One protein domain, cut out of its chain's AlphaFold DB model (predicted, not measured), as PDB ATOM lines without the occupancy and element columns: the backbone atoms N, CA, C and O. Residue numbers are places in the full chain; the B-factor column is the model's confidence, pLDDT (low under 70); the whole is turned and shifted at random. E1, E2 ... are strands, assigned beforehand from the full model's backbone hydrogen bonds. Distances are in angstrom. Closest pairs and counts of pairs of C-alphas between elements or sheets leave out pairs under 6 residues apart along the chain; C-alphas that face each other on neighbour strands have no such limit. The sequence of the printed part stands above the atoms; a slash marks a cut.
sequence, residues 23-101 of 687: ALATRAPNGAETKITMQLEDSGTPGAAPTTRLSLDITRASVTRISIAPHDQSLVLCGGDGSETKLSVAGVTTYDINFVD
ATOM      1  N   ALA A  23     142.416 208.838 185.902       73.31
ATOM      2  CA  ALA A  23     141.875 208.190 184.714       73.31
ATOM      3  C   ALA A  23     141.969 209.144 183.517       73.31
ATOM      4  O   ALA A  23     141.452 210.261 183.571       73.31
ATOM      5  N   LEU A  24     142.613 208.699 182.440       79.00
ATOM      6  CA  LEU A  24     142.668 209.398 181.162       79.00
ATOM      7  C   LEU A  24     141.842 208.613 180.140       79.00
ATOM      8  O   LEU A  24     142.109 207.440 179.891       79.00
ATOM      9  N   ALA A  25     140.845 209.261 179.547       73.00
ATOM     10  CA  ALA A  25     140.096 208.716 178.424       73.00
ATOM     11  C   ALA A  25     140.563 209.400 177.138       73.00
ATOM     12  O   ALA A  25     140.584 210.631 177.054       73.00
ATOM     13  N   THR A  26     140.939 208.610 176.138       72.44
ATOM     14  CA  THR A  26     141.253 209.105 174.793       72.44
ATOM     15  C   THR A  26     140.281 208.481 173.806       72.44
ATOM     16  O   THR A  26     140.005 207.285 173.873       72.44
ATOM     17  N   ARG A  27     139.713 209.297 172.915       69.44
ATOM     18  CA  ARG A  27     138.757 208.842 171.905       69.44
ATOM     19  C   ARG A  27     139.407 208.922 170.531       69.44
ATOM     20  O   ARG A  27     139.745 210.015 170.082       69.44
ATOM     21  N   ALA A  28     139.576 207.775 169.887       70.62
ATOM     22  CA  ALA A  28     140.082 207.678 168.528       70.62
ATOM     23  C   ALA A  28     139.064 208.252 167.515       70.62
ATOM     24  O   ALA A  28     137.862 208.317 167.811       70.62
ATOM     25  N   PRO A  29     139.497 208.644 166.299       63.50
ATOM     26  CA  PRO A  29     138.617 209.199 165.264       63.50
ATOM     27  C   PRO A  29     137.469 208.266 164.848       63.50
ATOM     28  O   PRO A  29     136.414 208.735 164.432       63.50
ATOM     29  N   ASN A  30     137.656 206.951 164.992       73.31
ATOM     30  CA  ASN A  30     136.631 205.931 164.743       73.31
ATOM     31  C   ASN A  30     135.611 205.789 165.894       73.31
ATOM     32  O   ASN A  30     134.722 204.944 165.831       73.31
ATOM     33  N   GLY A  31     135.731 206.600 166.948       80.69
ATOM     34  CA  GLY A  31     134.844 206.595 168.104       80.69
ATOM     35  C   GLY A  31     135.238 205.621 169.213       80.69
ATOM     36  O   GLY A  31     134.574 205.653 170.250       80.69
ATOM     37  N   ALA A  32     136.295 204.817 169.041       76.62
ATOM     38  CA  ALA A  32     136.795 203.917 170.076       76.62
ATOM     39  C   ALA A  32     137.403 204.713 171.239       76.62
ATOM     40  O   ALA A  32     138.223 205.606 171.037       76.62
ATOM     41  N   GLU A  33     136.995 204.395 172.463       78.62
ATOM     42  CA  GLU A  33     137.532 205.000 173.679       78.62
ATOM     43  C   GLU A  33     138.568 204.056 174.298       78.62
ATOM     44  O   GLU A  33     138.257 202.899 174.587       78.62
ATOM     45  N   THR A  34     139.798 204.542 174.471       82.12
ATOM     46  CA  THR A  34     140.834 203.892 175.281       82.12
ATOM     47  C   THR A  34     140.835 204.558 176.645       82.12
ATOM     48  O   THR A  34     141.058 205.772 176.746       82.12
ATOM     49  N   LYS A  35     140.607 203.769 177.694       86.81
ATOM     50  CA  LYS A  35     140.689 204.241 179.073       86.81
ATOM     51  C   LYS A  35     141.990 203.746 179.690       86.81
ATOM     52  O   LYS A  35     142.254 202.547 179.748       86.81
ATOM     53  N   ILE A  36     142.789 204.699 180.153       88.75
ATOM     54  CA  ILE A  36     144.057 204.467 180.834       88.75
ATOM     55  C   ILE A  36     143.852 204.876 182.286       88.75
ATOM     56  O   ILE A  36     143.593 206.048 182.573       88.75
ATOM     57  N   THR A  37     143.956 203.922 183.203       87.75
ATOM     58  CA  THR A  37     143.941 204.221 184.638       87.75
ATOM     59  C   THR A  37     145.367 204.167 185.155       87.75
ATOM     60  O   THR A  37     146.051 203.165 184.975       87.75
ATOM     61  N   MET A  38     145.818 205.257 185.771       90.12
ATOM     62  CA  MET A  38     147.144 205.365 186.368       90.12
ATOM     63  C   MET A  38     147.026 205.354 187.887       90.12
ATOM     64  O   MET A  38     146.276 206.153 188.464       90.12
ATOM     65  N   GLN A  39     147.797 204.479 188.526       91.62
ATOM     66  CA  GLN A  39     147.968 204.457 189.975       91.62
ATOM     67  C   GLN A  39     149.445 204.581 190.326       91.62
ATOM     68  O   GLN A  39     150.293 203.902 189.745       91.62
ATOM     69  N   LEU A  40     149.740 205.479 191.262       89.38
ATOM     70  CA  LEU A  40     151.076 205.673 191.801       89.38
ATOM     71  C   LEU A  40     151.148 204.993 193.168       89.38
ATOM     72  O   LEU A  40     150.417 205.371 194.084       89.38
ATOM     73  N   GLU A  41     152.026 204.009 193.299       89.19
ATOM     74  CA  GLU A  41     152.271 203.306 194.553       89.19
ATOM     75  C   GLU A  41     153.673 203.652 195.060       89.19
ATOM     76  O   GLU A  41     154.674 203.381 194.393       89.19
ATOM     77  N   ASP A  42     153.763 204.230 196.256       85.88
ATOM     78  CA  ASP A  42     155.035 204.337 196.971       85.88
ATOM     79  C   ASP A  42     155.221 203.090 197.835       85.88
ATOM     80  O   ASP A  42     154.558 202.894 198.856       85.88
ATOM     81  N   SER A  43     156.163 202.238 197.441       75.88
ATOM     82  CA  SER A  43     156.532 201.042 198.204       75.88
ATOM     83  C   SER A  43     157.641 201.376 199.204       75.88
ATOM     84  O   SER A  43     158.774 200.909 199.121       75.88
ATOM     85  N   GLY A  44     157.328 202.238 200.172       82.12
ATOM     86  CA  GLY A  44     158.266 202.602 201.231       82.12
ATOM     87  C   GLY A  44     158.410 201.490 202.271       82.12
ATOM     88  O   GLY A  44     157.667 201.461 203.249       82.12
ATOM     89  N   THR A  45     159.388 200.593 202.113       76.75
ATOM     90  CA  THR A  45     159.846 199.777 203.252       76.75
ATOM     91  C   THR A  45     160.707 200.663 204.161       76.75
ATOM     92  O   THR A  45     161.620 201.318 203.649       76.75
ATOM     93  N   PRO A  46     160.480 200.717 205.490       72.56
ATOM     94  CA  PRO A  46     161.296 201.543 206.377       72.56
ATOM     95  C   PRO A  46     162.784 201.176 206.261       72.56
ATOM     96  O   PRO A  46     163.188 200.079 206.640       72.56
ATOM     97  N   GLY A  47     163.597 202.090 205.721       79.56
ATOM     98  CA  GLY A  47     165.044 201.910 205.533       79.56
ATOM     99  C   GLY A  47     165.506 201.584 204.105       79.56
ATOM    100  O   GLY A  47     166.713 201.555 203.874       79.56
ATOM    101  N   ALA A  48     164.595 201.388 203.147       80.06
ATOM    102  CA  ALA A  48     164.921 201.312 201.720       80.06
ATOM    103  C   ALA A  48     164.755 202.686 201.042       80.06
ATOM    104  O   ALA A  48     164.000 203.536 201.516       80.06
ATOM    105  N   ALA A  49     165.471 202.920 199.935       81.50
ATOM    106  CA  ALA A  49     165.236 204.103 199.108       81.50
ATOM    107  C   ALA A  49     163.788 204.072 198.576       81.50
ATOM    108  O   ALA A  49     163.332 202.994 198.192       81.50
ATOM    109  N   PRO A  50     163.060 205.203 198.564       80.81
ATOM    110  CA  PRO A  50     161.676 205.227 198.103       80.81
ATOM    111  C   PRO A  50     161.606 204.794 196.636       80.81
ATOM    112  O   PRO A  50     162.220 205.412 195.766       80.81
ATOM    113  N   THR A  51     160.874 203.712 196.377       86.56
ATOM    114  CA  THR A  51     160.567 203.218 195.036       86.56
ATOM    115  C   THR A  51     159.134 203.577 194.687       86.56
ATOM    116  O   THR A  51     158.181 203.009 195.229       86.56
ATOM    117  N   THR A  52     158.995 204.522 193.761       89.94
ATOM    118  CA  THR A  52     157.708 204.905 193.189       89.94
ATOM    119  C   THR A  52     157.410 204.013 191.987       89.94
ATOM    120  O   THR A  52     158.219 203.924 191.047       89.94
ATOM    121  N   ARG A  53     156.264 203.338 192.042       88.62
ATOM    122  CA  ARG A  53     155.760 202.384 191.052       88.62
ATOM    123  C   ARG A  53     154.547 202.988 190.347       88.62
ATOM    124  O   ARG A  53     153.649 203.503 191.007       88.62
ATOM    125  N   LEU A  54     154.533 202.957 189.017       92.75
ATOM    126  CA  LEU A  54     153.394 203.393 188.208       92.75
ATOM    127  C   LEU A  54     152.704 202.160 187.622       92.75
ATOM    128  O   LEU A  54     153.299 201.486 186.784       92.75
ATOM    129  N   SER A  55     151.464 201.898 188.036       89.56
ATOM    130  CA  SER A  55     150.613 200.871 187.428       89.56
ATOM    131  C   SER A  55     149.705 201.512 186.380       89.56
ATOM    132  O   SER A  55     148.995 202.478 186.682       89.56
ATOM    133  N   LEU A  56     149.748 201.000 185.152       92.88
ATOM    134  CA  LEU A  56     148.902 201.406 184.034       92.88
ATOM    135  C   LEU A  56     147.968 200.258 183.660       92.88
ATOM    136  O   LEU A  56     148.420 199.249 183.124       92.88
ATOM    137  N   ASP A  57     146.671 200.455 183.873       90.06
ATOM    138  CA  ASP A  57     145.649 199.546 183.361       90.06
ATOM    139  C   ASP A  57     145.075 200.130 182.070       90.06
ATOM    140  O   ASP A  57     144.426 201.189 182.077       90.06
ATOM    141  N   ILE A  58     145.343 199.455 180.953       92.12
ATOM    142  CA  ILE A  58     144.869 199.839 179.624       92.12
ATOM    143  C   ILE A  58     143.676 198.949 179.297       92.12
ATOM    144  O   ILE A  58     143.815 197.739 179.125       92.12
ATOM    145  N   THR A  59     142.496 199.558 179.223       84.75
ATOM    146  CA  THR A  59     141.279 198.875 178.766       84.75
ATOM    147  C   THR A  59     141.054 199.222 177.295       84.75
ATOM    148  O   THR A  59     140.936 200.408 176.960       84.75
ATOM    149  N   ARG A  60     140.972 198.173 176.457       73.75
ATOM    150  CA  ARG A  60     140.738 198.135 174.992       73.75
ATOM    151  C   ARG A  60     141.950 198.225 174.041       73.75
ATOM    152  O   ARG A  60     142.908 198.965 174.247       73.75
ATOM    153  N   ALA A  61     141.822 197.474 172.941       57.25
ATOM    154  CA  ALA A  61     142.863 196.989 172.024       57.25
ATOM    155  C   ALA A  61     143.513 198.003 171.059       57.25
ATOM    156  O   ALA A  61     144.233 197.601 170.147       57.25
ATOM    157  N   SER A  62     143.280 199.310 171.194       76.06
ATOM    158  CA  SER A  62     143.831 200.268 170.224       76.06
ATOM    159  C   SER A  62     145.266 200.703 170.501       76.06
ATOM    160  O   SER A  62     145.780 201.465 169.700       76.06
ATOM    161  N   VAL A  63     145.939 200.247 171.563       86.06
ATOM    162  CA  VAL A  63     147.374 200.535 171.769       86.06
ATOM    163  C   VAL A  63     148.206 199.468 171.063       86.06
ATOM    164  O   VAL A  63     148.233 198.319 171.488       86.06
ATOM    165  N   THR A  64     148.899 199.847 169.993       84.94
ATOM    166  CA  THR A  64     149.734 198.929 169.200       84.94
ATOM    167  C   THR A  64     151.184 198.913 169.643       84.94
ATOM    168  O   THR A  64     151.888 197.933 169.410       84.94
ATOM    169  N   ARG A  65     151.658 199.989 170.278       89.19
ATOM    170  CA  ARG A  65     153.040 200.066 170.753       89.19
ATOM    171  C   ARG A  65     153.145 200.905 172.013       89.19
ATOM    172  O   ARG A  65     152.558 201.978 172.114       89.19
ATOM    173  N   ILE A  66     153.962 200.433 172.945       91.19
ATOM    174  CA  ILE A  66     154.376 201.188 174.124       91.19
ATOM    175  C   ILE A  66     155.888 201.373 174.039       91.19
ATOM    176  O   ILE A  66     156.624 200.409 173.844       91.19
ATOM    177  N   SER A  67     156.357 202.612 174.161       91.00
ATOM    178  CA  SER A  67     157.782 202.939 174.180       91.00
ATOM    179  C   SER A  67     158.113 203.749 175.424       91.00
ATOM    180  O   SER A  67     157.510 204.791 175.678       91.00
ATOM    181  N   ILE A  68     159.105 203.299 176.189       92.12
ATOM    182  CA  ILE A  68     159.627 204.024 177.349       92.12
ATOM    183  C   ILE A  68     160.907 204.728 176.905       92.12
ATOM    184  O   ILE A  68     161.850 204.074 176.467       92.12
ATOM    185  N   ALA A  69     160.947 206.056 177.000       88.00
ATOM    186  CA  ALA A  69     162.156 206.831 176.737       88.00
ATOM    187  C   ALA A  69     162.876 207.115 178.070       88.00
ATOM    188  O   ALA A  69     162.458 208.018 178.803       88.00
ATOM    189  N   PRO A  70     163.953 206.377 178.408       73.50
ATOM    190  CA  PRO A  70     164.590 206.463 179.723       73.50
ATOM    191  C   PRO A  70     165.258 207.819 179.987       73.50
ATOM    192  O   PRO A  70     165.360 208.232 181.138       73.50
ATOM    193  N   HIS A  71     165.683 208.534 178.942       75.50
ATOM    194  CA  HIS A  71     166.344 209.836 179.085       75.50
ATOM    195  C   HIS A  71     165.393 210.965 179.501       75.50
ATOM    196  O   HIS A  71     165.800 211.848 180.252       75.50
ATOM    197  N   ASP A  72     164.127 210.891 179.084       87.62
ATOM    198  CA  ASP A  72     163.142 211.958 179.292       87.62
ATOM    199  C   ASP A  72     162.061 211.573 180.317       87.62
ATOM    200  O   ASP A  72     161.138 212.351 180.555       87.62
ATOM    201  N   GLN A  73     162.143 210.368 180.901       91.25
ATOM    202  CA  GLN A  73     161.122 209.800 181.798       91.25
ATOM    203  C   GLN A  73     159.707 209.872 181.193       91.25
ATOM    204  O   GLN A  73     158.720 210.187 181.866       91.25
ATOM    205  N   SER A  74     159.614 209.606 179.886       88.50
ATOM    206  CA  SER A  74     158.353 209.674 179.155       88.50
ATOM    207  C   SER A  74     157.914 208.312 178.636       88.50
ATOM    208  O   SER A  74     158.697 207.611 177.994       88.50
ATOM    209  N   LEU A  75     156.644 207.992 178.859       91.75
ATOM    210  CA  LEU A  75     155.936 206.857 178.284       91.75
ATOM    211  C   LEU A  75     155.204 207.330 177.024       91.75
ATOM    212  O   LEU A  75     154.404 208.262 177.088       91.75
ATOM    213  N   VAL A  76     155.481 206.716 175.880       92.19
ATOM    214  CA  VAL A  76     154.780 206.978 174.619       92.19
ATOM    215  C   VAL A  76     153.871 205.793 174.321       92.19
ATOM    216  O   VAL A  76     154.344 204.661 174.225       92.19
ATOM    217  N   LEU A  77     152.576 206.061 174.189       93.38
ATOM    218  CA  LEU A  77     151.561 205.102 173.768       93.38
ATOM    219  C   LEU A  77     151.202 205.406 172.314       93.38
ATOM    220  O   LEU A  77     150.696 206.492 172.026       93.38
ATOM    221  N   CYS A  78     151.475 204.475 171.408       89.69
ATOM    222  CA  CYS A  78     151.064 204.576 170.014       89.69
ATOM    223  C   CYS A  78     149.748 203.818 169.828       89.69
ATOM    224  O   CYS A  78     149.663 202.622 170.121       89.69
ATOM    225  N   GLY A  79     148.736 204.524 169.341       90.75
ATOM    226  CA  GLY A  79     147.485 203.950 168.889       90.75
ATOM    227  C   GLY A  79     147.647 203.212 167.557       90.75
ATOM    228  O   GLY A  79     148.516 203.538 166.749       90.75
ATOM    229  N   GLY A  80     146.780 202.238 167.284       82.75
ATOM    230  CA  GLY A  80     146.723 201.521 166.005       82.75
ATOM    231  C   GLY A  80     146.310 202.385 164.819       82.75
ATOM    232  O   GLY A  80     146.524 202.000 163.676       82.75
ATOM    233  N   ASP A  81     145.786 203.580 165.080       84.19
ATOM    234  CA  ASP A  81     145.535 204.628 164.089       84.19
ATOM    235  C   ASP A  81     146.767 205.514 163.812       84.19
ATOM    236  O   ASP A  81     146.677 206.478 163.052       84.19
ATOM    237  N   GLY A  82     147.913 205.209 164.430       83.75
ATOM    238  CA  GLY A  82     149.131 206.014 164.347       83.75
ATOM    239  C   GLY A  82     149.121 207.252 165.248       83.75
ATOM    240  O   GLY A  82     150.023 208.083 165.135       83.75
ATOM    241  N   SER A  83     148.130 207.410 166.134       85.88
ATOM    242  CA  SER A  83     148.152 208.471 167.144       85.88
ATOM    243  C   SER A  83     149.240 208.208 168.189       85.88
ATOM    244  O   SER A  83     149.467 207.075 168.594       85.88
ATOM    245  N   GLU A  84     149.928 209.252 168.649       90.06
ATOM    246  CA  GLU A  84     150.931 209.144 169.713       90.06
ATOM    247  C   GLU A  84     150.493 209.955 170.933       90.06
ATOM    248  O   GLU A  84     150.248 211.162 170.844       90.06
ATOM    249  N   THR A  85     150.431 209.305 172.094       87.88
ATOM    250  CA  THR A  85     150.190 209.956 173.385       87.88
ATOM    251  C   THR A  85     151.454 209.871 174.234       87.88
ATOM    252  O   THR A  85     151.859 208.786 174.644       87.88
ATOM    253  N   LYS A  86     152.085 211.019 174.512       89.94
ATOM    254  CA  LYS A  86     153.281 211.118 175.363       89.94
ATOM    255  C   LYS A  86     152.891 211.527 176.786       89.94
ATOM    256  O   LYS A  86     152.385 212.624 177.005       89.94
ATOM    257  N   LEU A  87     153.172 210.662 177.754       89.31
ATOM    258  CA  LEU A  87     153.006 210.882 179.189       89.31
ATOM    259  C   LEU A  87     154.381 211.130 179.812       89.31
ATOM    260  O   LEU A  87     155.243 210.259 179.784       89.31
ATOM    261  N   SER A  88     154.604 212.321 180.368       87.50
ATOM    262  CA  SER A  88     155.820 212.636 181.125       87.50
ATOM    263  C   SER A  88     155.561 212.340 182.596       87.50
ATOM    264  O   SER A  88     154.767 213.050 183.216       87.50
ATOM    265  N   VAL A  89     156.211 211.322 183.163       84.69
ATOM    266  CA  VAL A  89     156.024 210.964 184.577       84.69
ATOM    267  C   VAL A  89     157.375 210.987 185.276       84.69
ATOM    268  O   VAL A  89     158.174 210.062 185.155       84.69
ATOM    269  N   ALA A  90     157.640 212.083 185.987       84.44
ATOM    270  CA  ALA A  90     158.895 212.263 186.696       84.44
ATOM    271  C   ALA A  90     158.942 211.413 187.975       84.44
ATOM    272  O   ALA A  90     157.960 211.349 188.713       84.44
ATOM    273  N   GLY A  91     160.096 210.805 188.257       86.44
ATOM    274  CA  GLY A  91     160.343 210.096 189.522       86.44
ATOM    275  C   GLY A  91     159.819 208.658 189.600       86.44
ATOM    276  O   GLY A  91     159.929 208.038 190.652       86.44
ATOM    277  N   VAL A  92     159.296 208.098 188.505       89.81
ATOM    278  CA  VAL A  92     158.915 206.680 188.452       89.81
ATOM    279  C   VAL A  92     160.162 205.824 188.276       89.81
ATOM    280  O   VAL A  92     160.963 206.044 187.368       89.81
ATOM    281  N   THR A  93     160.320 204.839 189.154       86.50
ATOM    282  CA  THR A  93     161.456 203.903 189.123       86.50
ATOM    283  C   THR A  93     161.080 202.556 188.520       86.50
ATOM    284  O   THR A  93     161.948 201.857 188.006       86.50
ATOM    285  N   THR A  94     159.791 202.204 188.567       87.75
ATOM    286  CA  THR A  94     159.253 200.929 188.080       87.75
ATOM    287  C   THR A  94     157.902 201.159 187.403       87.75
ATOM    288  O   THR A  94     157.079 201.915 187.921       87.75
ATOM    289  N   TYR A  95     157.676 200.506 186.263       91.38
ATOM    290  CA  TYR A  95     156.424 200.553 185.508       91.38
ATOM    291  C   TYR A  95     155.798 199.159 185.481       91.38
ATOM    292  O   TYR A  95     156.480 198.204 185.111       91.38
ATOM    293  N   ASP A  96     154.511 199.061 185.799       89.81
ATOM    294  CA  ASP A  96     153.703 197.862 185.584       89.81
ATOM    295  C   ASP A  96     152.571 198.192 184.627       89.81
ATOM    296  O   ASP A  96     151.876 199.194 184.784       89.81
ATOM    297  N   ILE A  97     152.424 197.374 183.592       92.12
ATOM    298  CA  ILE A  97     151.469 197.606 182.514       92.12
ATOM    299  C   ILE A  97     150.590 196.370 182.419       92.12
ATOM    300  O   ILE A  97     151.080 195.294 182.074       92.12
ATOM    301  N   ASN A  98     149.300 196.536 182.698       87.31
ATOM    302  CA  ASN A  98     148.304 195.487 182.549       87.31
ATOM    303  C   ASN A  98     147.369 195.832 181.389       87.31
ATOM    304  O   ASN A  98     146.792 196.922 181.328       87.31
ATOM    305  N   PHE A  99     147.183 194.875 180.486       85.81
ATOM    306  CA  PHE A  99     146.132 194.935 179.481       85.81
ATOM    307  C   PHE A  99     144.907 194.221 180.039       85.81
ATOM    308  O   PHE A  99     144.972 193.041 180.380       85.81
ATOM    309  N   VAL A 100     143.808 194.956 180.176       85.00
ATOM    310  CA  VAL A 100     142.543 194.402 180.653       85.00
ATOM    311  C   VAL A 100     141.646 194.221 179.439       85.00
ATOM    312  O   VAL A 100     141.131 195.201 178.891       85.00
ATOM    313  N   ASP A 101     141.479 192.969 179.016       70.00
ATOM    314  CA  ASP A 101     140.510 192.622 177.983       70.00
ATOM    315  C   ASP A 101     139.103 192.723 178.568       70.00
ATOM    316  O   ASP A 101     138.726 192.000 179.491       70.00
TER     317      ASP A 101
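What this domain is: This is residues 23 to 101 of the 687 residues of an uncharacterized protein of Auriculariopsis ampla (UniProt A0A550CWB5). Two small antiparallel-rich sheets stand partly face to face as a loose, incomplete sandwich: a larger, twisted sheet of E1, E2, E3 and E7, and a smaller sheet of E4, E5 and E6 over part of one of its faces. The hairpin of E2 and E3 makes much of the long axis, and its loop, residues 43 to 51, reaches out to one end; the chain passes to the smaller sheet after E3 and comes back after E6 to add E7. The printed part has 79 residues with seven named strands, E1 to E7 in order along the chain, and no named helix, and its class is all strand. The larger sheet is mixed, in the order E1, E2, E3, E7, and the smaller one is antiparallel throughout, in the order E4, E5, E6. The whole is only just loose, close to compact, with a radius of gyration of the C-alphas of 14.0 A, and it is elongated, spanning 50 by 26 by 15 A.

Where its parts are: E1 is residues 23 to 27, 13.2 A from first to last C-alpha, and begins with C-alpha 23 at (141.875, 208.190, 184.714). E2, residues 33 to 42, is the longest strand by residues and measures 29.1 A. E3 is residues 52 to 59, 22.7 A long. E4, residues 63 to 69, measures 16.8 A and begins with C-alpha 63 at (147.374, 200.535, 171.769). E5 is residues 74 to 79, 16.0 A long, and E6 is residues 84 to 88, 12.9 A long. E7, residues 94 to 100, measures 19.4 A and ends with C-alpha 100 at (142.543, 194.402, 180.653).

How they stand to each other: In the larger sheet, E1, E2 and E3 form a meander, each strand the antiparallel neighbour of the one before. E1 and E2 are a hairpin with 159 degrees between their directions; N 24 and O 36 are within hydrogen-bond range at 2.8 A, and the C-alphas of Arg 27 and Glu 33, which face each other, are 4.4 A apart. E2 and E3 are a hairpin too, at 161 degrees, with N 53 and O 41 at 2.8 A and N 39 and O 55 at 3.0 A. E7 is the parallel neighbour of E3, at 17 degrees, with N 56 and O 96 at 2.8 A. E1 and E7 are the edge strands of this sheet. Its C-alphas lie up to 4.9 A off its best plane. E4, E5 and E6 form a second meander. E4 and E5 are a hairpin at 162 degrees, with N 76 and O 67 at 2.8 A. E5 and E6 are a hairpin at 161 degrees, with N 75 and O 87 at 2.8 A. E5 is the inner strand. Between the two sheets, E2 and E4 are only just apart, with a closest distance of 8.1 A; E3 and E4 are apart, and so are E6 and E7.

The domain as a whole: The two C-alphas farthest apart are those of Asn 30 and Gly 47, at 49.9 A, while the first and last printed C-alphas, Ala 23 and Asp 101, are 17.0 A apart. The printed part has no cut and no long link: the link of E2 to E3, with 9 residues, is short, and the other five are tight. The mean pLDDT of the printed part is 84.1, and residues 27, 29 and 61 are under 70.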